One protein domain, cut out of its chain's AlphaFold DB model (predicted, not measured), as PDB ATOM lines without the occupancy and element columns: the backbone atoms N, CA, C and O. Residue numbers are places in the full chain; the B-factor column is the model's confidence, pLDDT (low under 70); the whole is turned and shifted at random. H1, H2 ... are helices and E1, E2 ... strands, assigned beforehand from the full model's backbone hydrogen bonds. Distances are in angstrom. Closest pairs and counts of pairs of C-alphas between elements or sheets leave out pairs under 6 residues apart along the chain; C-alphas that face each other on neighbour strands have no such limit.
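What this domain is: This is residues 384 to 417 and 493 to 560 of the 685 residues of the protein "C2H2-type domain-containing protein" of Coprinellus micaceus (UniProt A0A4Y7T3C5). A long, twisted hairpin, E1 and E2, joins at one end a group of three shorter strands, E5, E4 and E3, in one twisted sheet that is curled like part of a barrel. H2 lies beside the other part of the hairpin and only grazes the sheet, while the small H1 sits in the loop region between E4 and E5, near the opposite end of the long axis. The printed part has 102 residues, with five named strands and two named helices in the order E1 E2 E3 E4 H1 E5 H2; the sheet order is E1 E2 E5 E4 E3, all antiparallel, and the class is mixed, helices and strands. The whole is only just loose, close to extended, with a radius of gyration of the C-alphas of 19.0 A, and is elongated, spanning 58 by 33 by 28 A.

How they stand to each other: E1, residues 385 to 396, and E2, residues 404 to 416, form an antiparallel hairpin; N 386 and O 415 are within hydrogen-bond range at 2.8 A, as are N 396 and O 404 at 2.9 A. E2 bends by 59 degrees at residue 411. E3, residues 493 to 497, and E4, residues 509 to 517, form a second hairpin, with N 494 and O 516 2.8 A apart. Residues 500 to 501 pair antiparallel with residues 509 to 510 of E4. H1, residues 522 to 525, is not on the sheet; its closest C-alpha to E4 is that of Arg 525, 7.6 A from that of Phe 516. E5, residues 534 to 539, is the antiparallel neighbour of E4, with N 539 and O 511 2.8 A apart, and of E2, with N 416 and O 536 2.8 A apart. E1 and E3 are the edge strands, and they are apart. H2, residues 544 to 553, only grazes the sheet with its residues 545 to 553; its closest C-alpha to E2 is that of Phe 546, 7.8 A from that of Ala 410. In H2 every O i to N i+4 pair is within hydrogen-bond range; H1 is too short for such a pair.

Where its parts are: E1 begins at C-alpha 385, (194.722, 135.537, 65.647), and is 34.5 A long; E2 is 33.5 A. E3 measures 13.3 A, E4 25.7 A, H1 5.1 A and E5 14.8 A. H2, 14.4 A long, ends at C-alpha 553, (202.670, 102.046, 70.958).

The domain as a whole: The C-alphas of Arg 401 and Tyr 523 are the two farthest apart, at 58.9 A. Residues 418 to 492 are not printed, and C-alphas 417 and 493 are 13.2 A apart across this cut. Of the links that are printed whole, E3 to E4 is long. The mean pLDDT of the printed part is 80.6; residues 397 to 403, 503 to 505 and 554 to 560 are under 70.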
ATOM      1  N   GLY A 384     195.922 140.302  66.247       85.81
ATOM      2  CA  GLY A 384     195.237 139.309  65.433       85.81
ATOM      3  C   GLY A 384     194.992 137.961  66.121       85.81
ATOM      4  O   GLY A 384     194.994 137.822  67.352       85.81
ATOM      5  N   TRP A 385     194.750 136.950  65.290       90.25
ATOM      6  CA  TRP A 385     194.722 135.537  65.647       90.25
ATOM      7  C   TRP A 385     196.098 134.912  65.446       90.25
ATOM      8  O   TRP A 385     196.633 134.866  64.343       90.25
ATOM      9  N   LYS A 386     196.637 134.329  66.509       90.50
ATOM     10  CA  LYS A 386     197.914 133.625  66.501       90.50
ATOM     11  C   LYS A 386     197.693 132.129  66.431       90.50
ATOM     12  O   LYS A 386     196.725 131.588  66.964       90.50
ATOM     13  N   THR A 387     198.643 131.462  65.795       90.94
ATOM     14  CA  THR A 387     198.685 130.008  65.707       90.94
ATOM     15  C   THR A 387     199.959 129.522  66.373       90.94
ATOM     16  O   THR A 387     201.052 129.961  66.025       90.94
ATOM     17  N   THR A 388     199.836 128.645  67.363       90.25
ATOM     18  CA  THR A 388     200.984 128.106  68.097       90.25
ATOM     19  C   THR A 388     200.942 126.583  68.078       90.25
ATOM     20  O   THR A 388     199.931 126.017  68.493       90.25
ATOM     21  N   PRO A 389     202.005 125.901  67.619       91.25
ATOM     22  CA  PRO A 389     202.059 124.448  67.683       91.25
ATOM     23  C   PRO A 389     202.088 124.000  69.149       91.25
ATOM     24  O   PRO A 389     202.856 124.531  69.953       91.25
ATOM     25  N   ILE A 390     201.243 123.034  69.504       87.75
ATOM     26  CA  ILE A 390     201.199 122.443  70.842       87.75
ATOM     27  C   ILE A 390     201.766 121.035  70.781       87.75
ATOM     28  O   ILE A 390     201.326 120.203  69.989       87.75
ATOM     29  N   THR A 391     202.698 120.749  71.682       88.25
ATOM     30  CA  THR A 391     203.197 119.400  71.926       88.25
ATOM     31  C   THR A 391     202.634 118.846  73.229       88.25
ATOM     32  O   THR A 391     202.506 119.564  74.221       88.25
ATOM     33  N   ILE A 392     202.301 117.561  73.228       82.75
ATOM     34  CA  ILE A 392     201.871 116.805  74.400       82.75
ATOM     35  C   ILE A 392     202.949 115.780  74.704       82.75
ATOM     36  O   ILE A 392     203.288 114.958  73.857       82.75
ATOM     37  N   ASP A 393     203.460 115.819  75.923       80.81
ATOM     38  CA  ASP A 393     204.453 114.868  76.396       80.81
ATOM     39  C   ASP A 393     203.766 113.582  76.861       80.81
ATOM     40  O   ASP A 393     203.019 113.573  77.843       80.81
ATOM     41  N   ILE A 394     204.019 112.487  76.147       77.19
ATOM     42  CA  ILE A 394     203.399 111.184  76.379       77.19
ATOM     43  C   ILE A 394     204.442 110.243  76.998       77.19
ATOM     44  O   ILE A 394     205.477 109.975  76.381       77.19
ATOM     45  N   PRO A 395     204.212 109.735  78.219       74.19
ATOM     46  CA  PRO A 395     205.126 108.797  78.861       74.19
ATOM     47  C   PRO A 395     204.905 107.356  78.371       74.19
ATOM     48  O   PRO A 395     203.783 106.850  78.395       74.19
ATOM     49  N   PHE A 396     205.987 106.658  78.013       71.62
ATOM     50  CA  PHE A 396     205.983 105.240  77.642       71.62
ATOM     51  C   PHE A 396     206.844 104.393  78.601       71.62
ATOM     52  O   PHE A 396     208.010 104.699  78.860       71.62
ATOM     53  N   HIS A 397     206.268 103.296  79.119       61.53
ATOM     54  CA  HIS A 397     206.890 102.393  80.097       61.53
ATOM     55  C   HIS A 397     208.100 101.595  79.556       61.53
ATOM     56  O   HIS A 397     208.246 101.367  78.353       61.53
ATOM     57  N   ARG A 398     208.904 101.026  80.460       46.69
ATOM     58  CA  ARG A 398     210.167 100.320  80.159       46.69
ATOM     59  C   ARG A 398     210.047  99.015  79.356       46.69
ATOM     60  O   ARG A 398     211.012  98.623  78.711       46.69
ATOM     61  N   LEU A 399     208.898  98.333  79.378       57.81
ATOM     62  CA  LEU A 399     208.688  97.098  78.597       57.81
ATOM     63  C   LEU A 399     208.356  97.380  77.115       57.81
ATOM     64  O   LEU A 399     208.168  96.447  76.334       57.81
ATOM     65  N   MET A 400     208.257  98.658  76.724       64.56
ATOM     66  CA  MET A 400     208.078  99.084  75.336       64.56
ATOM     67  C   MET A 400     209.437  99.315  74.676       64.56
ATOM     68  O   MET A 400     210.408  99.713  75.315       64.56
ATOM     69  N   ARG A 401     209.494  99.061  73.365       56.50
ATOM     70  CA  ARG A 401     210.725  99.118  72.563       56.50
ATOM     71  C   ARG A 401     211.356 100.522  72.546       56.50
ATOM     72  O   ARG A 401     212.578 100.622  72.555       56.50
ATOM     73  N   ASN A 402     210.524 101.568  72.603       64.25
ATOM     74  CA  ASN A 402     210.916 102.974  72.721       64.25
ATOM     75  C   ASN A 402     210.422 103.504  74.074       64.25
ATOM     76  O   ASN A 402     209.219 103.590  74.316       64.25
ATOM     77  N   ARG A 403     211.368 103.772  74.972       67.06
ATOM     78  CA  ARG A 403     211.163 104.061  76.398       67.06
ATOM     79  C   ARG A 403     211.385 105.547  76.679       67.06
ATOM     80  O   ARG A 403     212.245 106.152  76.047       67.06
ATOM     81  N   GLY A 404     210.659 106.097  77.653       70.12
ATOM     82  CA  GLY A 404     210.784 107.495  78.076       70.12
ATOM     83  C   GLY A 404     209.580 108.359  77.700       70.12
ATOM     84  O   GLY A 404     208.513 107.849  77.356       70.12
ATOM     85  N   THR A 405     209.742 109.674  77.818       75.25
ATOM     86  CA  THR A 405     208.732 110.665  77.428       75.25
ATOM     87  C   THR A 405     208.985 111.104  75.996       75.25
ATOM     88  O   THR A 405     210.083 111.553  75.679       75.25
ATOM     89  N   GLU A 406     207.970 110.995  75.144       77.81
ATOM     90  CA  GLU A 406     208.025 111.521  73.783       77.81
ATOM     91  C   GLU A 406     207.042 112.673  73.619       77.81
ATOM     92  O   GLU A 406     205.891 112.588  74.045       77.81
ATOM     93  N   SER A 407     207.494 113.744  72.974       83.25
ATOM     94  CA  SER A 407     206.647 114.881  72.640       83.25
ATOM     95  C   SER A 407     205.900 114.602  71.335       83.25
ATOM     96  O   SER A 407     206.498 114.515  70.264       83.25
ATOM     97  N   TYR A 408     204.579 114.482  71.418       83.31
ATOM     98  CA  TYR A 408     203.685 114.370  70.272       83.31
ATOM     99  C   TYR A 408     203.184 115.749  69.861       83.31
ATOM    100  O   TYR A 408     202.663 116.491  70.691       83.31
ATOM    101  N   ASN A 409     203.292 116.097  68.582       88.69
ATOM    102  CA  ASN A 409     202.701 117.328  68.067       88.69
ATOM    103  C   ASN A 409     201.176 117.162  67.940       88.69
ATOM    104  O   ASN A 409     200.690 116.478  67.043       88.69
ATOM    105  N   ALA A 410     200.431 117.799  68.842       83.75
ATOM    106  CA  ALA A 410     198.974 117.754  68.897       83.75
ATOM    107  C   ALA A 410     198.292 118.653  67.857       83.75
ATOM    108  O   ALA A 410     197.076 118.569  67.687       83.75
ATOM    109  N   GLY A 411     199.059 119.493  67.161       86.75
ATOM    110  CA  GLY A 411     198.578 120.395  66.126       86.75
ATOM    111  C   GLY A 411     198.747 121.865  66.495       86.75
ATOM    112  O   GLY A 411     199.536 122.238  67.360       86.75
ATOM    113  N   ASN A 412     197.977 122.707  65.817       90.12
ATOM    114  CA  ASN A 412     198.119 124.156  65.813       90.12
ATOM    115  C   ASN A 412     197.002 124.844  66.608       90.12
ATOM    116  O   ASN A 412     195.870 124.955  66.150       90.12
ATOM    117  N   PHE A 413     197.316 125.338  67.800       90.25
ATOM    118  CA  PHE A 413     196.355 126.039  68.640       90.25
ATOM    119  C   PHE A 413     196.138 127.472  68.170       90.25
ATOM    120  O   PHE A 413     197.086 128.256  68.093       90.25
ATOM    121  N   HIS A 414     194.882 127.809  67.896       91.94
ATOM    122  CA  HIS A 414     194.468 129.135  67.459       91.94
ATOM    123  C   HIS A 414     193.980 129.962  68.650       91.94
ATOM    124  O   HIS A 414     193.030 129.571  69.333       91.94
ATOM    125  N   HIS A 415     194.617 131.105  68.905       93.06
ATOM    126  CA  HIS A 415     194.328 131.959  70.064       93.06
ATOM    127  C   HIS A 415     194.616 133.438  69.806       93.06
ATOM    128  O   HIS A 415     195.321 133.793  68.869       93.06
ATOM    129  N   ARG A 416     194.063 134.309  70.651       91.75
ATOM    130  CA  ARG A 416     194.320 135.753  70.665       91.75
ATOM    131  C   ARG A 416     194.996 136.162  71.968       91.75
ATOM    132  O   ARG A 416     194.777 135.580  73.031       91.75
ATOM    133  N   SER A 417     195.772 137.237  71.896       91.44
ATOM    134  CA  SER A 417     196.352 137.893  73.069       91.44
ATOM    135  C   SER A 417     195.247 138.489  73.946       91.44
ATOM    136  O   SER A 417     194.579 139.441  73.546       91.44
ATOM    137  N   LEU A 493     188.162 139.133  84.463       94.38
ATOM    138  CA  LEU A 493     188.039 138.240  83.310       94.38
ATOM    139  C   LEU A 493     187.199 137.019  83.692       94.38
ATOM    140  O   LEU A 493     187.430 136.402  84.729       94.38
ATOM    141  N   MET A 494     186.222 136.674  82.860       91.88
ATOM    142  CA  MET A 494     185.350 135.515  83.046       91.88
ATOM    143  C   MET A 494     185.491 134.600  81.831       91.88
ATOM    144  O   MET A 494     184.952 134.914  80.773       91.88
ATOM    145  N   ILE A 495     186.243 133.507  81.973       89.25
ATOM    146  CA  ILE A 495     186.651 132.636  80.859       89.25
ATOM    147  C   ILE A 495     185.868 131.336  80.892       89.25
ATOM    148  O   ILE A 495     185.932 130.606  81.880       89.25
ATOM    149  N   TRP A 496     185.147 131.050  79.817       86.06
ATOM    150  CA  TRP A 496     184.282 129.887  79.686       86.06
ATOM    151  C   TRP A 496     184.626 129.126  78.403       86.06
ATOM    152  O   TRP A 496     185.231 129.664  77.469       86.06
ATOM    153  N   SER A 497     184.243 127.855  78.360       86.62
ATOM    154  CA  SER A 497     184.425 127.027  77.180       86.62
ATOM    155  C   SER A 497     183.386 125.921  77.129       86.62
ATOM    156  O   SER A 497     183.219 125.177  78.094       86.62
ATOM    157  N   ASP A 498     182.732 125.790  75.982       81.56
ATOM    158  CA  ASP A 498     181.802 124.709  75.687       81.56
ATOM    159  C   ASP A 498     181.988 124.236  74.246       81.56
ATOM    160  O   ASP A 498     182.282 125.012  73.338       81.56
ATOM    161  N   GLY A 499     181.874 122.923  74.045       79.50
ATOM    162  CA  GLY A 499     181.883 122.327  72.715       79.50
ATOM    163  C   GLY A 499     180.574 122.633  71.994       79.50
ATOM    164  O   GLY A 499     179.498 122.287  72.471       79.50
ATOM    165  N   THR A 500     180.671 123.228  70.811       75.56
ATOM    166  CA  THR A 500     179.529 123.647  69.994       75.56
ATOM    167  C   THR A 500     179.445 122.819  68.718       75.56
ATOM    168  O   THR A 500     180.432 122.619  68.007       75.56
ATOM    169  N   GLN A 501     178.252 122.315  68.406       75.81
ATOM    170  CA  GLN A 501     177.981 121.687  67.116       75.81
ATOM    171  C   GLN A 501     177.590 122.781  66.117       75.81
ATOM    172  O   GLN A 501     176.635 123.520  66.348       75.81
ATOM    173  N   LEU A 502     178.337 122.903  65.017       76.94
ATOM    174  CA  LEU A 502     178.150 123.997  64.057       76.94
ATOM    175  C   LEU A 502     176.950 123.778  63.132       76.94
ATOM    176  O   LEU A 502     176.429 124.730  62.551       76.94
ATOM    177  N   THR A 503     176.506 122.531  62.979       69.44
ATOM    178  CA  THR A 503     175.408 122.172  62.082       69.44
ATOM    179  C   THR A 503     174.404 121.265  62.785       69.44
ATOM    180  O   THR A 503     174.775 120.349  63.511       69.44
ATOM    181  N   SER A 504     173.104 121.477  62.544       69.56
ATOM    182  CA  SER A 504     172.050 120.569  63.039       69.56
ATOM    183  C   SER A 504     172.166 119.155  62.461       69.56
ATOM    184  O   SER A 504     171.661 118.202  63.045       69.56
ATOM    185  N   PHE A 505     172.836 119.028  61.314       63.53
ATOM    186  CA  PHE A 505     173.139 117.772  60.645       63.53
ATOM    187  C   PHE A 505     174.596 117.820  60.165       63.53
ATOM    188  O   PHE A 505     174.978 118.743  59.444       63.53
ATOM    189  N   GLY A 506     175.421 116.866  60.596       70.06
ATOM    190  CA  GLY A 506     176.853 116.797  60.276       70.06
ATOM    191  C   GLY A 506     177.749 116.677  61.514       70.06
ATOM    192  O   GLY A 506     177.315 116.920  62.639       70.06
ATOM    193  N   GLY A 507     179.004 116.274  61.293       73.62
ATOM    194  CA  GLY A 507     180.012 116.079  62.346       73.62
ATOM    195  C   GLY A 507     180.845 117.323  62.679       73.62
ATOM    196  O   GLY A 507     181.760 117.239  63.493       73.62
ATOM    197  N   ALA A 508     180.564 118.468  62.050       77.06
ATOM    198  CA  ALA A 508     181.325 119.694  62.260       77.06
ATOM    199  C   ALA A 508     181.086 120.244  63.676       77.06
ATOM    200  O   ALA A 508     179.969 120.625  64.038       77.06
ATOM    201  N   SER A 509     182.153 120.307  64.468       80.62
ATOM    202  CA  SER A 509     182.139 120.859  65.822       80.62
ATOM    203  C   SER A 509     183.244 121.887  65.996       80.62
ATOM    204  O   SER A 509     184.335 121.704  65.463       80.62
ATOM    205  N   LEU A 510     182.977 122.910  66.798       84.62
ATOM    206  CA  LEU A 510     183.939 123.919  67.219       84.62
ATOM    207  C   LEU A 510     183.992 123.939  68.740       84.62
ATOM    208  O   LEU A 510     182.954 123.844  69.390       84.62
ATOM    209  N   TRP A 511     185.176 124.093  69.318       90.06
ATOM    210  CA  TRP A 511     185.317 124.211  70.764       90.06
ATOM    211  C   TRP A 511     185.909 125.574  71.132       90.06
ATOM    212  O   TRP A 511     187.118 125.699  71.318       90.06
ATOM    213  N   PRO A 512     185.082 126.629  71.183       91.25
ATOM    214  CA  PRO A 512     185.551 127.955  71.544       91.25
ATOM    215  C   PRO A 512     185.940 128.055  73.024       91.25
ATOM    216  O   PRO A 512     185.325 127.466  73.916       91.25
ATOM    217  N   CYS A 513     186.942 128.884  73.275       92.25
ATOM    218  CA  CYS A 513     187.181 129.546  74.543       92.25
ATOM    219  C   CYS A 513     186.746 131.000  74.376       92.25
ATOM    220  O   CYS A 513     187.253 131.705  73.498       92.25
ATOM    221  N   TYR A 514     185.820 131.452  75.209       92.06
ATOM    222  CA  TYR A 514     185.330 132.823  75.185       92.06
ATOM    223  C   TYR A 514     185.486 133.483  76.545       92.06
ATOM    224  O   TYR A 514     185.587 132.833  77.585       92.06
ATOM    225  N   MET A 515     185.549 134.804  76.513       94.06
ATOM    226  CA  MET A 515     185.857 135.645  77.647       94.06
ATOM    227  C   MET A 515     184.841 136.777  77.728       94.06
ATOM    228  O   MET A 515     184.575 137.465  76.747       94.06
ATOM    229  N   PHE A 516     184.302 136.987  78.919       93.56
ATOM    230  CA  PHE A 516     183.513 138.164  79.255       93.56
ATOM    231  C   PHE A 516     184.265 139.034  80.256       93.56
ATOM    232  O   PHE A 516     185.029 138.538  81.087       93.56
ATOM    233  N   PHE A 517     183.976 140.331  80.236       94.81
ATOM    234  CA  PHE A 517     184.495 141.262  81.225       94.81
ATOM    235  C   PHE A 517     183.569 141.336  82.436       94.81
ATOM    236  O   PHE A 517     182.405 141.720  82.348       94.81
ATOM    237  N   GLY A 518     184.100 141.008  83.609       93.00
ATOM    238  CA  GLY A 518     183.388 141.121  84.878       93.00
ATOM    239  C   GLY A 518     183.095 142.565  85.296       93.00
ATOM    240  O   GLY A 518     182.287 142.768  86.196       93.00
ATOM    241  N   ASN A 519     183.717 143.549  84.637       94.31
ATOM    242  CA  ASN A 519     183.468 144.990  84.774       94.31
ATOM    243  C   ASN A 519     182.169 145.446  84.083       94.31
ATOM    244  O   ASN A 519     181.745 146.591  84.247       94.31
ATOM    245  N   GLU A 520     181.537 144.579  83.296       91.62
ATOM    246  CA  GLU A 520     180.251 144.848  82.665       91.62
ATOM    247  C   GLU A 520     179.123 144.214  83.479       91.62
ATOM    248  O   GLU A 520     179.251 143.110  84.024       91.62
ATOM    249  N   SER A 521     177.993 144.919  83.561       88.50
ATOM    250  CA  SER A 521     176.834 144.435  84.312       88.50
ATOM    251  C   SER A 521     176.385 143.056  83.837       88.50
ATOM    252  O   SER A 521     176.436 142.732  82.646       88.50
ATOM    253  N   LYS A 522     175.859 142.246  84.756       87.56
ATOM    254  CA  LYS A 522     175.207 140.981  84.383       87.56
ATOM    255  C   LYS A 522     174.114 141.205  83.341       87.56
ATOM    256  O   LYS A 522     173.982 140.414  82.414       87.56
ATOM    257  N   TYR A 523     173.348 142.287  83.480       84.44
ATOM    258  CA  TYR A 523     172.247 142.599  82.573       84.44
ATOM    259  C   TYR A 523     172.716 142.760  81.124       84.44
ATOM    260  O   TYR A 523     172.166 142.115  80.235       84.44
ATOM    261  N   THR A 524     173.761 143.556  80.888       83.69
ATOM    262  CA  THR A 524     174.316 143.767  79.543       83.69
ATOM    263  C   THR A 524     174.960 142.502  78.986       83.69
ATOM    264  O   THR A 524     174.738 142.180  77.821       83.69
ATOM    265  N   ARG A 525     175.686 141.734  79.811       87.75
ATOM    266  CA  ARG A 525     176.281 140.448  79.394       87.75
ATOM    267  C   ARG A 525     175.236 139.417  78.975       87.75
ATOM    268  O   ARG A 525     175.468 138.656  78.043       87.75
ATOM    269  N   CYS A 526     174.063 139.438  79.602       83.25
ATOM    270  CA  CYS A 526     172.941 138.570  79.249       83.25
ATOM    271  C   CYS A 526     172.160 139.023  78.000       83.25
ATOM    272  O   CYS A 526     171.156 138.390  77.674       83.25
ATOM    273  N   GLN A 527     172.569 140.090  77.304       81.12
ATOM    274  CA  GLN A 527     171.959 140.521  76.043       81.12
ATOM    275  C   GLN A 527     172.804 140.055  74.846       81.12
ATOM    276  O   GLN A 527     173.808 140.694  74.525       81.12
ATOM    277  N   PRO A 528     172.383 139.014  74.097       79.88
ATOM    278  CA  PRO A 528     173.144 138.535  72.938       79.88
ATOM    279  C   PRO A 528     173.352 139.612  71.863       79.88
ATOM    280  O   PRO A 528     174.355 139.613  71.154       79.88
ATOM    281  N   SER A 529     172.428 140.574  71.765       81.38
ATOM    282  CA  SER A 529     172.515 141.716  70.851       81.38
ATOM    283  C   SER A 529     173.684 142.660  71.148       81.38
ATOM    284  O   SER A 529     174.112 143.369  70.240       81.38
ATOM    285  N   LYS A 530     174.207 142.665  72.384       82.81
ATOM    286  CA  LYS A 530     175.357 143.482  72.794       82.81
ATOM    287  C   LYS A 530     176.701 142.861  72.415       82.81
ATOM    288  O   LYS A 530     177.686 143.583  72.419       82.81
ATOM    289  N   ARG A 531     176.737 141.568  72.054       87.00
ATOM    290  CA  ARG A 531     177.937 140.853  71.571       87.00
ATOM    291  C   ARG A 531     179.163 141.001  72.490       87.00
ATOM    292  O   ARG A 531     180.273 141.141  72.010       87.00
ATOM    293  N   LEU A 532     178.957 140.952  73.809       89.00
ATOM    294  CA  LEU A 532     180.018 141.181  74.809       89.00
ATOM    295  C   LEU A 532     180.919 139.962  75.079       89.00
ATOM    296  O   LEU A 532     181.794 140.027  75.937       89.00
ATOM    297  N   GLY A 533     180.649 138.833  74.423       89.88
ATOM    298  CA  GLY A 533     181.447 137.618  74.557       89.88
ATOM    299  C   GLY A 533     182.567 137.612  73.531       89.88
ATOM    300  O   GLY A 533     182.302 137.436  72.342       89.88
ATOM    301  N   GLU A 534     183.799 137.767  73.999       91.38
ATOM    302  CA  GLU A 534     184.992 137.788  73.156       91.38
ATOM    303  C   GLU A 534     185.498 136.368  72.926       91.38
ATOM    304  O   GLU A 534     185.769 135.641  73.880       91.38
ATOM    305  N   GLN A 535     185.661 135.954  71.674       91.69
ATOM    306  CA  GLN A 535     186.292 134.669  71.365       91.69
ATOM    307  C   GLN A 535     187.809 134.840  71.440       91.69
ATOM    308  O   GLN A 535     188.377 135.677  70.738       91.69
ATOM    309  N   ILE A 536     188.456 134.065  72.312       94.25
ATOM    310  CA  ILE A 536     189.888 134.210  72.607       94.25
ATOM    311  C   ILE A 536     190.717 133.000  72.186       94.25
ATOM    312  O   ILE A 536     191.924 133.137  72.012       94.25
ATOM    313  N   ALA A 537     190.106 131.827  72.008       94.06
ATOM    314  CA  ALA A 537     190.791 130.660  71.463       94.06
ATOM    315  C   ALA A 537     189.820 129.627  70.888       94.06
ATOM    316  O   ALA A 537     188.629 129.644  71.197       94.06
ATOM    317  N   TYR A 538     190.357 128.688  70.112       92.12
ATOM    318  CA  TYR A 538     189.656 127.477  69.698       92.12
ATOM    319  C   TYR A 538     190.458 126.253  70.118       92.12
ATOM    320  O   TYR A 538     191.580 126.030  69.660       92.12
ATOM    321  N   PHE A 539     189.874 125.450  71.001       88.81
ATOM    322  CA  PHE A 539     190.449 124.180  71.399       88.81
ATOM    323  C   PHE A 539     190.286 123.160  70.278       88.81
ATOM    324  O   PHE A 539     189.227 123.022  69.660       88.81
ATOM    325  N   MET A 540     191.365 122.435  70.022       84.81
ATOM    326  CA  MET A 540     191.363 121.333  69.077       84.81
ATOM    327  C   MET A 540     190.988 120.056  69.812       84.81
ATOM    328  O   MET A 540     191.478 119.792  70.912       84.81
ATOM    329  N   LYS A 541     190.156 119.231  69.177       81.44
ATOM    330  CA  LYS A 541     190.117 117.815  69.534       81.44
ATOM    331  C   LYS A 541     191.436 117.193  69.095       81.44
ATOM    332  O   LYS A 541     191.980 117.581  68.060       81.44
ATOM    333  N   LEU A 542     191.934 116.243  69.879       82.19
ATOM    334  CA  LEU A 542     193.066 115.446  69.429       82.19
ATOM    335  C   LEU A 542     192.671 114.727  68.133       82.19
ATOM    336  O   LEU A 542     191.537 114.252  68.042       82.19
ATOM    337  N   PRO A 543     193.551 114.711  67.119       80.69
ATOM    338  CA  PRO A 543     193.263 114.014  65.874       80.69
ATOM    339  C   PRO A 543     193.169 112.509  66.136       80.69
ATOM    340  O   PRO A 543     193.877 112.002  67.002       80.69
ATOM    341  N   ASP A 544     192.375 111.782  65.348       77.62
ATOM    342  CA  ASP A 544     192.243 110.319  65.476       77.62
ATOM    343  C   ASP A 544     193.608 109.602  65.371       77.62
ATOM    344  O   ASP A 544     193.839 108.578  66.012       77.62
ATOM    345  N   SER A 545     194.568 110.206  64.654       81.56
ATOM    346  CA  SER A 545     195.956 109.734  64.573       81.56
ATOM    347  C   SER A 545     196.664 109.657  65.926       81.56
ATOM    348  O   SER A 545     197.636 108.919  66.060       81.56
ATOM    349  N   PHE A 546     196.218 110.423  66.925       82.50
ATOM    350  CA  PHE A 546     196.734 110.341  68.286       82.50
ATOM    351  C   PHE A 546     196.357 109.007  68.928       82.50
ATOM    352  O   PHE A 546     197.223 108.337  69.486       82.50
ATOM    353  N   ASP A 547     195.093 108.598  68.819       77.75
ATOM    354  CA  ASP A 547     194.637 107.324  69.373       77.75
ATOM    355  C   ASP A 547     195.331 106.158  68.673       77.75
ATOM    356  O   ASP A 547     195.760 105.219  69.342       77.75
ATOM    357  N   ASP A 548     195.527 106.238  67.357       80.38
ATOM    358  CA  ASP A 548     196.308 105.249  66.611       80.38
ATOM    359  C   ASP A 548     197.773 105.220  67.067       80.38
ATOM    360  O   ASP A 548     198.286 104.147  67.388       80.38
ATOM    361  N   TYR A 549     198.420 106.383  67.204       79.81
ATOM    362  CA  TYR A 549     199.791 106.503  67.709       79.81
ATOM    363  C   TYR A 549     199.939 105.884  69.109       79.81
ATOM    364  O   TYR A 549     200.865 105.107  69.362       79.81
ATOM    365  N   VAL A 550     199.004 106.167  70.024       76.19
ATOM    366  CA  VAL A 550     199.026 105.608  71.381       76.19
ATOM    367  C   VAL A 550     198.682 104.115  71.370       76.19
ATOM    368  O   VAL A 550     199.323 103.348  72.087       76.19
ATOM    369  N   ARG A 551     197.711 103.656  70.569       73.12
ATOM    370  CA  ARG A 551     197.314 102.237  70.492       73.12
ATOM    371  C   ARG A 551     198.394 101.366  69.870       73.12
ATOM    372  O   ARG A 551     198.628 100.272  70.391       73.12
ATOM    373  N   GLU A 552     199.047 101.835  68.811       74.75
ATOM    374  CA  GLU A 552     200.184 101.166  68.174       74.75
ATOM    375  C   GLU A 552     201.332 101.007  69.173       74.75
ATOM    376  O   GLU A 552     201.873  99.912  69.350       74.75
ATOM    377  N   ARG A 553     201.645 102.078  69.912       70.75
ATOM    378  CA  ARG A 553     202.670 102.046  70.958       70.75
ATOM    379  C   ARG A 553     202.294 101.139  72.128       70.75
ATOM    380  O   ARG A 553     203.118 100.336  72.560       70.75
ATOM    381  N   ASN A 554     201.059 101.228  72.620       67.00
ATOM    382  CA  ASN A 554     200.613 100.607  73.870       67.00
ATOM    383  C   ASN A 554     199.865  99.267  73.685       67.00
ATOM    384  O   ASN A 554     199.173  98.800  74.591       67.00
ATOM    385  N   LYS A 555     199.951  98.646  72.499       64.75
ATOM    386  CA  LYS A 555     199.281  97.368  72.167       64.75
ATOM    387  C   LYS A 555     197.790  97.339  72.564       64.75
ATOM    388  O   LYS A 555     197.292  96.322  73.046       64.75
ATOM    389  N   ALA A 556     197.092  98.462  72.377       52.72
ATOM    390  CA  ALA A 556     195.655  98.638  72.626       52.72
ATOM    391  C   ALA A 556     195.138  98.447  74.078       52.72
ATOM    392  O   ALA A 556     193.954  98.165  74.260       52.72
ATOM    393  N   LYS A 557     195.961  98.642  75.119       54.56
ATOM    394  CA  LYS A 557     195.487  98.661  76.520       54.56
ATOM    395  C   LYS A 557     195.256 100.094  77.021       54.56
ATOM    396  O   LYS A 557     196.188 100.724  77.506       54.56
ATOM    397  N   LEU A 558     194.031 100.618  76.926       45.56
ATOM    398  CA  LEU A 558     193.661 101.919  77.509       45.56
ATOM    399  C   LEU A 558     192.298 101.844  78.218       45.56
ATOM    400  O   LEU A 558     191.314 101.467  77.591       45.56
ATOM    401  N   GLY A 559     192.274 102.252  79.496       52.91
ATOM    402  CA  GLY A 559     191.082 102.593  80.295       52.91
ATOM    403  C   GLY A 559     190.225 101.421  80.796       52.91
ATOM    404  O   GLY A 559     189.875 100.523  80.034       52.91
ATOM    405  N   ALA A 560     189.846 101.436  82.081       48.12
ATOM    406  CA  ALA A 560     188.914 100.467  82.669       48.12
ATOM    407  C   ALA A 560     187.545 101.121  82.957       48.12
ATOM    408  O   ALA A 560     187.502 102.286  83.348       48.12
TER     409      ALA A 560